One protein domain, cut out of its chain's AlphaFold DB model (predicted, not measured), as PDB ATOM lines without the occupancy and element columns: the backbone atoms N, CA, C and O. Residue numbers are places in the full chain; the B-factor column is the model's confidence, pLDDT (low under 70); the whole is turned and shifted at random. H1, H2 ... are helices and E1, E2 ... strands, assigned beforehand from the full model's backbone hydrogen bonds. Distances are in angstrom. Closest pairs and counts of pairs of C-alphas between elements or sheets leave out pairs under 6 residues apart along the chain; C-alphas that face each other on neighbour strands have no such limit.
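AT A GLANCE: This is residues 32 to 98 of the 115 residues of an uncharacterized protein of Planctomycetia bacterium (UniProt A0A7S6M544). Two strand hairpins, E1 with E2 and E3 with E4, join through E1 and E3 into one strongly twisted sheet, which the short helix H1 grazes. The printed part has 67 residues, with four named strands and then one named helix; the sheet's order is E2 E1 E3 E4, all antiparallel. It is mostly strand, with under half of the residues in named elements, and compact, with a radius of gyration of the C-alphas of 11.4 A and spans of 33 by 28 by 23 A.

HOW THE PARTS SIT: E1, residues 32 to 38, forms a hairpin with E2, residues 46 to 52; N 34 and O 49 are within hydrogen-bond range at 3.0 A. E3, residues 67 to 74, pairs antiparallel with E1 over its residues 69 to 71, N 37 to O 70 being 2.9 A. Its residues 72 to 74 pair with E4, residues 81 to 83, in a hairpin, N 73 to O 82 being 2.7 A. H1, residues 88 to 91, only grazes the sheet; it is too short for an O i to N i+4 pair.

IN THESE COORDINATES: E1 begins at C-alpha 32 (23.117, 49.327, -21.494) and H1 ends at C-alpha 91 (23.355, 46.823, -39.938). E1 is 17.4 A long, E2 18.4 A and E3 21.7 A.

THE WHOLE: The printed part has no cut. The link from E2 to E3 is long. Residue 32, residues 53 to 57 and residues 83 to 98 have pLDDT under 70.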
ATOM      1  N   ALA A  32      23.279  50.753 -21.716       66.62
ATOM      2  CA  ALA A  32      23.117  49.327 -21.494       66.62
ATOM      3  C   ALA A  32      24.456  48.639 -21.771       66.62
ATOM      4  O   ALA A  32      24.974  48.686 -22.888       66.62
ATOM      5  N   THR A  33      25.046  48.029 -20.741       73.44
ATOM      6  CA  THR A  33      26.273  47.239 -20.893       73.44
ATOM      7  C   THR A  33      25.899  45.806 -21.248       73.44
ATOM      8  O   THR A  33      25.214  45.136 -20.474       73.44
ATOM      9  N   HIS A  34      26.370  45.318 -22.392       73.50
ATOM     10  CA  HIS A  34      26.136  43.942 -22.827       73.50
ATOM     11  C   HIS A  34      27.440  43.265 -23.248       73.50
ATOM     12  O   HIS A  34      28.322  43.890 -23.848       73.50
ATOM     13  N   GLN A  35      27.543  41.958 -22.980       80.12
ATOM     14  CA  GLN A  35      28.597  41.146 -23.583       80.12
ATOM     15  C   GLN A  35      28.468  41.219 -25.101       80.12
ATOM     16  O   GLN A  35      27.394  40.992 -25.662       80.12
ATOM     17  N   SER A  36      29.577  41.539 -25.747       82.19
ATOM     18  CA  SER A  36      29.652  41.803 -27.171       82.19
ATOM     19  C   SER A  36      30.907  41.183 -27.774       82.19
ATOM     20  O   SER A  36      31.903  40.931 -27.092       82.19
ATOM     21  N   ALA A  37      30.857  40.937 -29.075       82.06
ATOM     22  CA  ALA A  37      31.987  40.457 -29.852       82.06
ATOM     23  C   ALA A  37      32.057  41.197 -31.181       82.06
ATOM     24  O   ALA A  37      31.078  41.801 -31.633       82.06
ATOM     25  N   CYS A  38      33.229  41.155 -31.804       80.94
ATOM     26  CA  CYS A  38      33.377  41.612 -33.171       80.94
ATOM     27  C   CYS A  38      32.707  40.616 -34.124       80.94
ATOM     28  O   CYS A  38      32.928  39.415 -34.035       80.94
ATOM     29  N   GLY A  39      31.905  41.135 -35.052       73.88
ATOM     30  CA  GLY A  39      31.198  40.344 -36.055       73.88
ATOM     31  C   GLY A  39      32.068  39.713 -37.146       73.88
ATOM     32  O   GLY A  39      31.557  38.923 -37.932       73.88
ATOM     33  N   TYR A  40      33.345  40.081 -37.240       72.62
ATOM     34  CA  TYR A  40      34.225  39.588 -38.293       72.62
ATOM     35  C   TYR A  40      35.071  38.408 -37.813       72.62
ATOM     36  O   TYR A  40      35.742  38.513 -36.792       72.62
ATOM     37  N   ASP A  41      35.140  37.348 -38.619       70.75
ATOM     38  CA  ASP A  41      35.952  36.154 -38.331       70.75
ATOM     39  C   ASP A  41      37.467  36.439 -38.257       70.75
ATOM     40  O   ASP A  41      38.223  35.667 -37.674       70.75
ATOM     41  N   ASP A  42      37.921  37.560 -38.829       78.19
ATOM     42  CA  ASP A  42      39.317  38.019 -38.772       78.19
ATOM     43  C   ASP A  42      39.653  38.796 -37.483       78.19
ATOM     44  O   ASP A  42      40.782  39.260 -37.307       78.19
ATOM     45  N   CYS A  43      38.678  38.973 -36.588       76.44
ATOM     46  CA  CYS A  43      38.811  39.745 -35.366       76.44
ATOM     47  C   CYS A  43      38.139  39.012 -34.197       76.44
ATOM     48  O   CYS A  43      36.929  39.038 -34.019       76.44
ATOM     49  N   ASP A  44      38.959  38.426 -33.335       79.75
ATOM     50  CA  ASP A  44      38.592  37.689 -32.116       79.75
ATOM     51  C   ASP A  44      38.261  38.594 -30.910       79.75
ATOM     52  O   ASP A  44      38.295  38.152 -29.758       79.75
ATOM     53  N   TRP A  45      37.972  39.882 -31.133       83.94
ATOM     54  CA  TRP A  45      37.673  40.779 -30.024       83.94
ATOM     55  C   TRP A  45      36.356  40.389 -29.347       83.94
ATOM     56  O   TRP A  45      35.307  40.304 -29.989       83.94
ATOM     57  N   THR A  46      36.416  40.219 -28.027       81.50
ATOM     58  CA  THR A  46      35.269  39.986 -27.149       81.50
ATOM     59  C   THR A  46      35.394  40.884 -25.924       81.50
ATOM     60  O   THR A  46      36.495  41.137 -25.432       81.50
ATOM     61  N   GLY A  47      34.277  41.413 -25.437       83.06
ATOM     62  CA  GLY A  47      34.284  42.319 -24.296       83.06
ATOM     63  C   GLY A  47      32.896  42.827 -23.943       83.06
ATOM     64  O   GLY A  47      31.906  42.476 -24.578       83.06
ATOM     65  N   ASN A  48      32.816  43.664 -22.917       82.25
ATOM     66  CA  ASN A  48      31.584  44.381 -22.610       82.25
ATOM     67  C   ASN A  48      31.571  45.682 -23.408       82.25
ATOM     68  O   ASN A  48      32.512  46.469 -23.307       82.25
ATOM     69  N   ALA A  49      30.521  45.892 -24.197       76.44
ATOM     70  CA  ALA A  49      30.286  47.160 -24.870       76.44
ATOM     71  C   ALA A  49      29.141  47.895 -24.174       76.44
ATOM     72  O   ALA A  49      28.108  47.299 -23.855       76.44
ATOM     73  N   GLU A  50      29.349  49.185 -23.934       77.69
ATOM     74  CA  GLU A  50      28.306  50.103 -23.496       77.69
ATOM     75  C   GLU A  50      27.603  50.629 -24.746       77.69
ATOM     76  O   GLU A  50      28.242  51.190 -25.635       77.69
ATOM     77  N   VAL A  51      26.295  50.402 -24.847       70.69
ATOM     78  CA  VAL A  51      25.468  50.972 -25.911       70.69
ATOM     79  C   VAL A  51      24.691  52.130 -25.307       70.69
ATOM     80  O   VAL A  51      23.884  51.918 -24.398       70.69
ATOM     81  N   ARG A  52      24.927  53.348 -25.801       70.69
ATOM     82  CA  ARG A  52      24.137  54.525 -25.428       70.69
ATOM     83  C   ARG A  52      23.096  54.822 -26.492       70.69
ATOM     84  O   ARG A  52      23.347  54.719 -27.693       70.69
ATOM     85  N   LEU A  53      21.914  55.234 -26.047       66.69
ATOM     86  CA  LEU A  53      20.889  55.750 -26.948       66.69
ATOM     87  C   LEU A  53      21.411  56.993 -27.684       66.69
ATOM     88  O   LEU A  53      21.793  57.976 -27.053       66.69
ATOM     89  N   GLY A  54      21.409  56.936 -29.018       68.62
ATOM     90  CA  GLY A  54      21.883  58.011 -29.896       68.62
ATOM     91  C   GLY A  54      23.296  57.817 -30.455       68.62
ATOM     92  O   GLY A  54      23.688  58.573 -31.342       68.62
ATOM     93  N   GLU A  55      24.048  56.806 -30.004       67.50
ATOM     94  CA  GLU A  55      25.310  56.429 -30.652       67.50
ATOM     95  C   GLU A  55      25.080  55.586 -31.920       67.50
ATOM     96  O   GLU A  55      24.087  54.857 -32.021       67.50
ATOM     97  N   PRO A  56      25.989  55.670 -32.910       69.12
ATOM     98  CA  PRO A  56      25.900  54.869 -34.121       69.12
ATOM     99  C   PRO A  56      26.051  53.380 -33.792       69.12
ATOM    100  O   PRO A  56      27.051  52.948 -33.214       69.12
ATOM    101  N   PHE A  57      25.054  52.595 -34.197       69.44
ATOM    102  CA  PHE A  57      25.049  51.142 -34.080       69.44
ATOM    103  C   PHE A  57      25.233  50.499 -35.467       69.44
ATOM    104  O   PHE A  57      24.543  50.916 -36.401       69.44
ATOM    105  N   PRO A  58      26.082  49.463 -35.620       74.94
ATOM    106  CA  PRO A  58      26.928  48.830 -34.602       74.94
ATOM    107  C   PRO A  58      28.107  49.711 -34.162       74.94
ATOM    108  O   PRO A  58      28.663  50.472 -34.954       74.94
ATOM    109  N   ALA A  59      28.515  49.579 -32.897       77.62
ATOM    110  CA  ALA A  59      29.647  50.329 -32.357       77.62
ATOM    111  C   ALA A  59      30.982  49.879 -32.986       77.62
ATOM    112  O   ALA A  59      31.122  48.753 -33.484       77.62
ATOM    113  N   LYS A  60      31.987  50.765 -32.965       82.81
ATOM    114  CA  LYS A  60      33.318  50.481 -33.521       82.81
ATOM    115  C   LYS A  60      34.096  49.521 -32.633       82.81
ATOM    116  O   LYS A  60      34.301  49.786 -31.454       82.81
ATOM    117  N   CYS A  61      34.591  48.437 -33.221       82.62
ATOM    118  CA  CYS A  61      35.467  47.493 -32.549       82.62
ATOM    119  C   CYS A  61      36.791  48.179 -32.169       82.62
ATOM    120  O   CYS A  61      37.459  48.716 -33.056       82.62
ATOM    121  N   PRO A  62      37.236  48.122 -30.901       82.44
ATOM    122  CA  PRO A  62      38.489  48.750 -30.481       82.44
ATOM    123  C   PRO A  62      39.727  48.058 -31.068       82.44
ATOM    124  O   PRO A  62      40.788  48.667 -31.131       82.44
ATOM    125  N   LYS A  63      39.606  46.796 -31.509       84.31
ATOM    126  CA  LYS A  63      40.718  46.038 -32.098       84.31
ATOM    127  C   LYS A  63      40.906  46.319 -33.589       84.31
ATOM    128  O   LYS A  63      42.032  46.511 -34.028       84.31
ATOM    129  N   CYS A  64      39.825  46.321 -34.373       83.25
ATOM    130  CA  CYS A  64      39.905  46.456 -35.834       83.25
ATOM    131  C   CYS A  64      39.347  47.780 -36.384       83.25
ATOM    132  O   CYS A  64      39.385  47.994 -37.592       83.25
ATOM    133  N   GLY A  65      38.792  48.652 -35.537       81.88
ATOM    134  CA  GLY A  65      38.254  49.969 -35.909       81.88
ATOM    135  C   GLY A  65      36.951  49.950 -36.720       81.88
ATOM    136  O   GLY A  65      36.372  51.010 -36.962       81.88
ATOM    137  N   ARG A  66      36.476  48.769 -37.135       82.94
ATOM    138  CA  ARG A  66      35.264  48.584 -37.947       82.94
ATOM    139  C   ARG A  66      34.002  48.627 -37.083       82.94
ATOM    140  O   ARG A  66      34.022  48.174 -35.940       82.94
ATOM    141  N   SER A  67      32.904  49.143 -37.630       79.31
ATOM    142  CA  SER A  67      31.578  49.128 -36.994       79.31
ATOM    143  C   SER A  67      31.009  47.708 -37.012       79.31
ATOM    144  O   SER A  67      30.389  47.281 -37.983       79.31
ATOM    145  N   SER A  68      31.305  46.934 -35.971       76.56
ATOM    146  CA  SER A  68      31.016  45.494 -35.930       76.56
ATOM    147  C   SER A  68      30.876  44.921 -34.529       76.56
ATOM    148  O   SER A  68      30.841  43.700 -34.381       76.56
ATOM    149  N   ILE A  69      30.818  45.763 -33.495       80.06
ATOM    150  CA  ILE A  69      30.481  45.300 -32.151       80.06
ATOM    151  C   ILE A  69      29.009  44.921 -32.144       80.06
ATOM    152  O   ILE A  69      28.142  45.773 -32.344       80.06
ATOM    153  N   LEU A  70      28.745  43.648 -31.873       77.12
ATOM    154  CA  LEU A  70      27.403  43.122 -31.724       77.12
ATOM    155  C   LEU A  70      27.227  42.415 -30.385       77.12
ATOM    156  O   LEU A  70      28.171  41.779 -29.906       77.12
ATOM    157  N   PRO A  71      26.011  42.452 -29.814       74.06
ATOM    158  CA  PRO A  71      25.697  41.668 -28.636       74.06
ATOM    159  C   PRO A  71      25.850  40.174 -28.934       74.06
ATOM    160  O   PRO A  71      25.399  39.664 -29.969       74.06
ATOM    161  N   VAL A  72      26.474  39.464 -27.998       77.06
ATOM    162  CA  VAL A  72      26.544  38.004 -28.033       77.06
ATOM    163  C   VAL A  72      25.435  37.395 -27.192       77.06
ATOM    164  O   VAL A  72      25.054  37.899 -26.138       77.06
ATOM    165  N   GLN A  73      24.931  36.265 -27.659       75.12
ATOM    166  CA  GLN A  73      24.009  35.413 -26.942       75.12
ATOM    167  C   GLN A  73      24.736  34.141 -26.511       75.12
ATOM    168  O   GLN A  73      25.487  33.528 -27.271       75.12
ATOM    169  N   LYS A  74      24.480  33.718 -25.274       75.00
ATOM    170  CA  LYS A  74      24.956  32.438 -24.758       75.00
ATOM    171  C   LYS A  74      24.044  31.311 -25.239       75.00
ATOM    172  O   LYS A  74      22.832  31.352 -25.026       75.00
ATOM    173  N   CYS A  75      24.619  30.276 -25.841       75.88
ATOM    174  CA  CYS A  75      23.892  29.061 -26.179       75.88
ATOM    175  C   CYS A  75      23.392  28.374 -24.899       75.88
ATOM    176  O   CYS A  75      24.186  28.002 -24.036       75.88
ATOM    177  N   SER A  76      22.082  28.143 -24.801       72.56
ATOM    178  CA  SER A  76      21.450  27.491 -23.643       72.56
ATOM    179  C   SER A  76      21.960  26.059 -23.403       72.56
ATOM    180  O   SER A  76      22.034  25.618 -22.263       72.56
ATOM    181  N   LYS A  77      22.372  25.346 -24.464       77.00
ATOM    182  CA  LYS A  77      22.806  23.943 -24.372       77.00
ATOM    183  C   LYS A  77      24.290  23.769 -24.049       77.00
ATOM    184  O   LYS A  77      24.633  22.941 -23.218       77.00
ATOM    185  N   CYS A  78      25.174  24.493 -24.742       78.19
ATOM    186  CA  CYS A  78      26.627  24.304 -24.619       78.19
ATOM    187  C   CYS A  78      27.351  25.473 -23.938       78.19
ATOM    188  O   CYS A  78      28.556  25.402 -23.721       78.19
ATOM    189  N   GLY A  79      26.646  26.562 -23.623       71.94
ATOM    190  CA  GLY A  79      27.225  27.740 -22.981       71.94
ATOM    191  C   GLY A  79      28.146  28.580 -23.866       71.94
ATOM    192  O   GLY A  79      28.687  29.567 -23.376       71.94
ATOM    193  N   HIS A  80      28.318  28.221 -25.141       76.38
ATOM    194  CA  HIS A  80      29.139  28.964 -26.096       76.38
ATOM    195  C   HIS A  80      28.546  30.346 -26.390       76.38
ATOM    196  O   HIS A  80      27.330  30.476 -26.539       76.38
ATOM    197  N   LEU A  81      29.400  31.368 -26.443       71.12
ATOM    198  CA  LEU A  81      29.017  32.737 -26.779       71.12
ATOM    199  C   LEU A  81      29.105  32.921 -28.289       71.12
ATOM    200  O   LEU A  81      30.151  32.681 -28.883       71.12
ATOM    201  N   GLN A  82      28.015  33.372 -28.893       71.94
ATOM    202  CA  GLN A  82      27.935  33.606 -30.330       71.94
ATOM    203  C   GLN A  82      27.149  34.877 -30.611       71.94
ATOM    204  O   GLN A  82      26.324  35.301 -29.808       71.94
ATOM    205  N   ILE A  83      27.371  35.481 -31.765       69.69
ATOM    206  CA  ILE A  83      26.725  36.741 -32.119       69.69
ATOM    207  C   ILE A  83      25.234  36.520 -32.421       69.69
ATOM    208  O   ILE A  83      24.871  35.622 -33.186       69.69
ATOM    209  N   ALA A  84      24.365  37.358 -31.849       65.62
ATOM    210  CA  ALA A  84      22.931  37.351 -32.139       65.62
ATOM    211  C   ALA A  84      22.677  37.943 -33.540       65.62
ATOM    212  O   ALA A  84      22.507  39.145 -33.707       65.62
ATOM    213  N   ASN A  85      22.729  37.111 -34.581       61.78
ATOM    214  CA  ASN A  85      23.028  37.600 -35.932       61.78
ATOM    215  C   ASN A  85      21.815  37.943 -36.817       61.78
ATOM    216  O   ASN A  85      21.958  38.757 -37.723       61.78
ATOM    217  N   GLU A  86      20.623  37.370 -36.630       59.31
ATOM    218  CA  GLU A  86      19.621  37.413 -37.718       59.31
ATOM    219  C   GLU A  86      19.090  38.807 -38.074       59.31
ATOM    220  O   GLU A  86      19.037  39.140 -39.257       59.31
ATOM    221  N   ARG A  87      18.763  39.659 -37.096       60.28
ATOM    222  CA  ARG A  87      18.338  41.047 -37.383       60.28
ATOM    223  C   ARG A  87      19.500  42.033 -37.440       60.28
ATOM    224  O   ARG A  87      19.430  43.030 -38.150       60.28
ATOM    225  N   LEU A  88      20.577  41.744 -36.717       62.00
ATOM    226  CA  LEU A  88      21.711  42.654 -36.569       62.00
ATOM    227  C   LEU A  88      22.662  42.618 -37.773       62.00
ATOM    228  O   LEU A  88      23.317  43.617 -38.057       62.00
ATOM    229  N   ARG A  89      22.651  41.531 -38.559       62.94
ATOM    230  CA  ARG A  89      23.388  41.435 -39.833       62.94
ATOM    231  C   ARG A  89      23.002  42.505 -40.849       62.94
ATOM    232  O   ARG A  89      23.843  42.873 -41.658       62.94
ATOM    233  N   ALA A  90      21.769  43.013 -40.822       63.59
ATOM    234  CA  ALA A  90      21.346  44.071 -41.740       63.59
ATOM    235  C   ALA A  90      22.120  45.385 -41.535       63.59
ATOM    236  O   ALA A  90      22.211  46.179 -42.466       63.59
ATOM    237  N   TYR A  91      22.687  45.587 -40.343       65.94
ATOM    238  CA  TYR A  91      23.355  46.823 -39.938       65.94
ATOM    239  C   TYR A  91      24.886  46.745 -40.007       65.94
ATOM    240  O   TYR A  91      25.549  47.722 -39.681       65.94
ATOM    241  N   ILE A  92      25.463  45.606 -40.412       67.88
ATOM    242  CA  ILE A  92      26.916  45.457 -40.543       67.88
ATOM    243  C   ILE A  92      27.341  45.595 -42.002       67.88
ATOM    244  O   ILE A  92      26.889  44.847 -42.874       67.88
ATOM    245  N   ASP A  93      28.298  46.486 -42.245       66.56
ATOM    246  CA  ASP A  93      29.028  46.536 -43.507       66.56
ATOM    247  C   ASP A  93      29.757  45.205 -43.739       66.56
ATOM    248  O   ASP A  93      30.507  44.740 -42.887       66.56
ATOM    249  N   GLY A  94      29.532  44.551 -44.883       62.00
ATOM    250  CA  GLY A  94      30.116  43.232 -45.161       62.00
ATOM    251  C   GLY A  94      29.351  42.043 -44.566       62.00
ATOM    252  O   GLY A  94      29.934  40.973 -44.390       62.00
ATOM    253  N   LYS A  95      28.043  42.202 -44.308       62.00
ATOM    254  CA  LYS A  95      27.075  41.163 -43.880       62.00
ATOM    255  C   LYS A  95      27.156  39.807 -44.598       62.00
ATOM    256  O   LYS A  95      26.734  38.793 -44.032       62.00
ATOM    257  N   ASP A  96      27.684  39.784 -45.819       61.91
ATOM    258  CA  ASP A  96      27.872  38.579 -46.636       61.91
ATOM    259  C   ASP A  96      28.948  37.651 -46.058       61.91
ATOM    260  O   ASP A  96      28.919  36.447 -46.289       61.91
ATOM    261  N   LYS A  97      29.867  38.203 -45.256       59.94
ATOM    262  CA  LYS A  97      30.900  37.451 -44.536       59.94
ATOM    263  C   LYS A  97      30.429  36.934 -43.180       59.94
ATOM    264  O   LYS A  97      31.102  36.101 -42.595       59.94
ATOM    265  N   LEU A  98      29.288  37.410 -42.674       59.53
ATOM    266  CA  LEU A  98      28.748  36.926 -41.407       59.53
ATOM    267  C   LEU A  98      27.881  35.683 -41.631       59.53
ATOM    268  O   LEU A  98      26.956  35.732 -42.446       59.53
TER     269      LEU A  98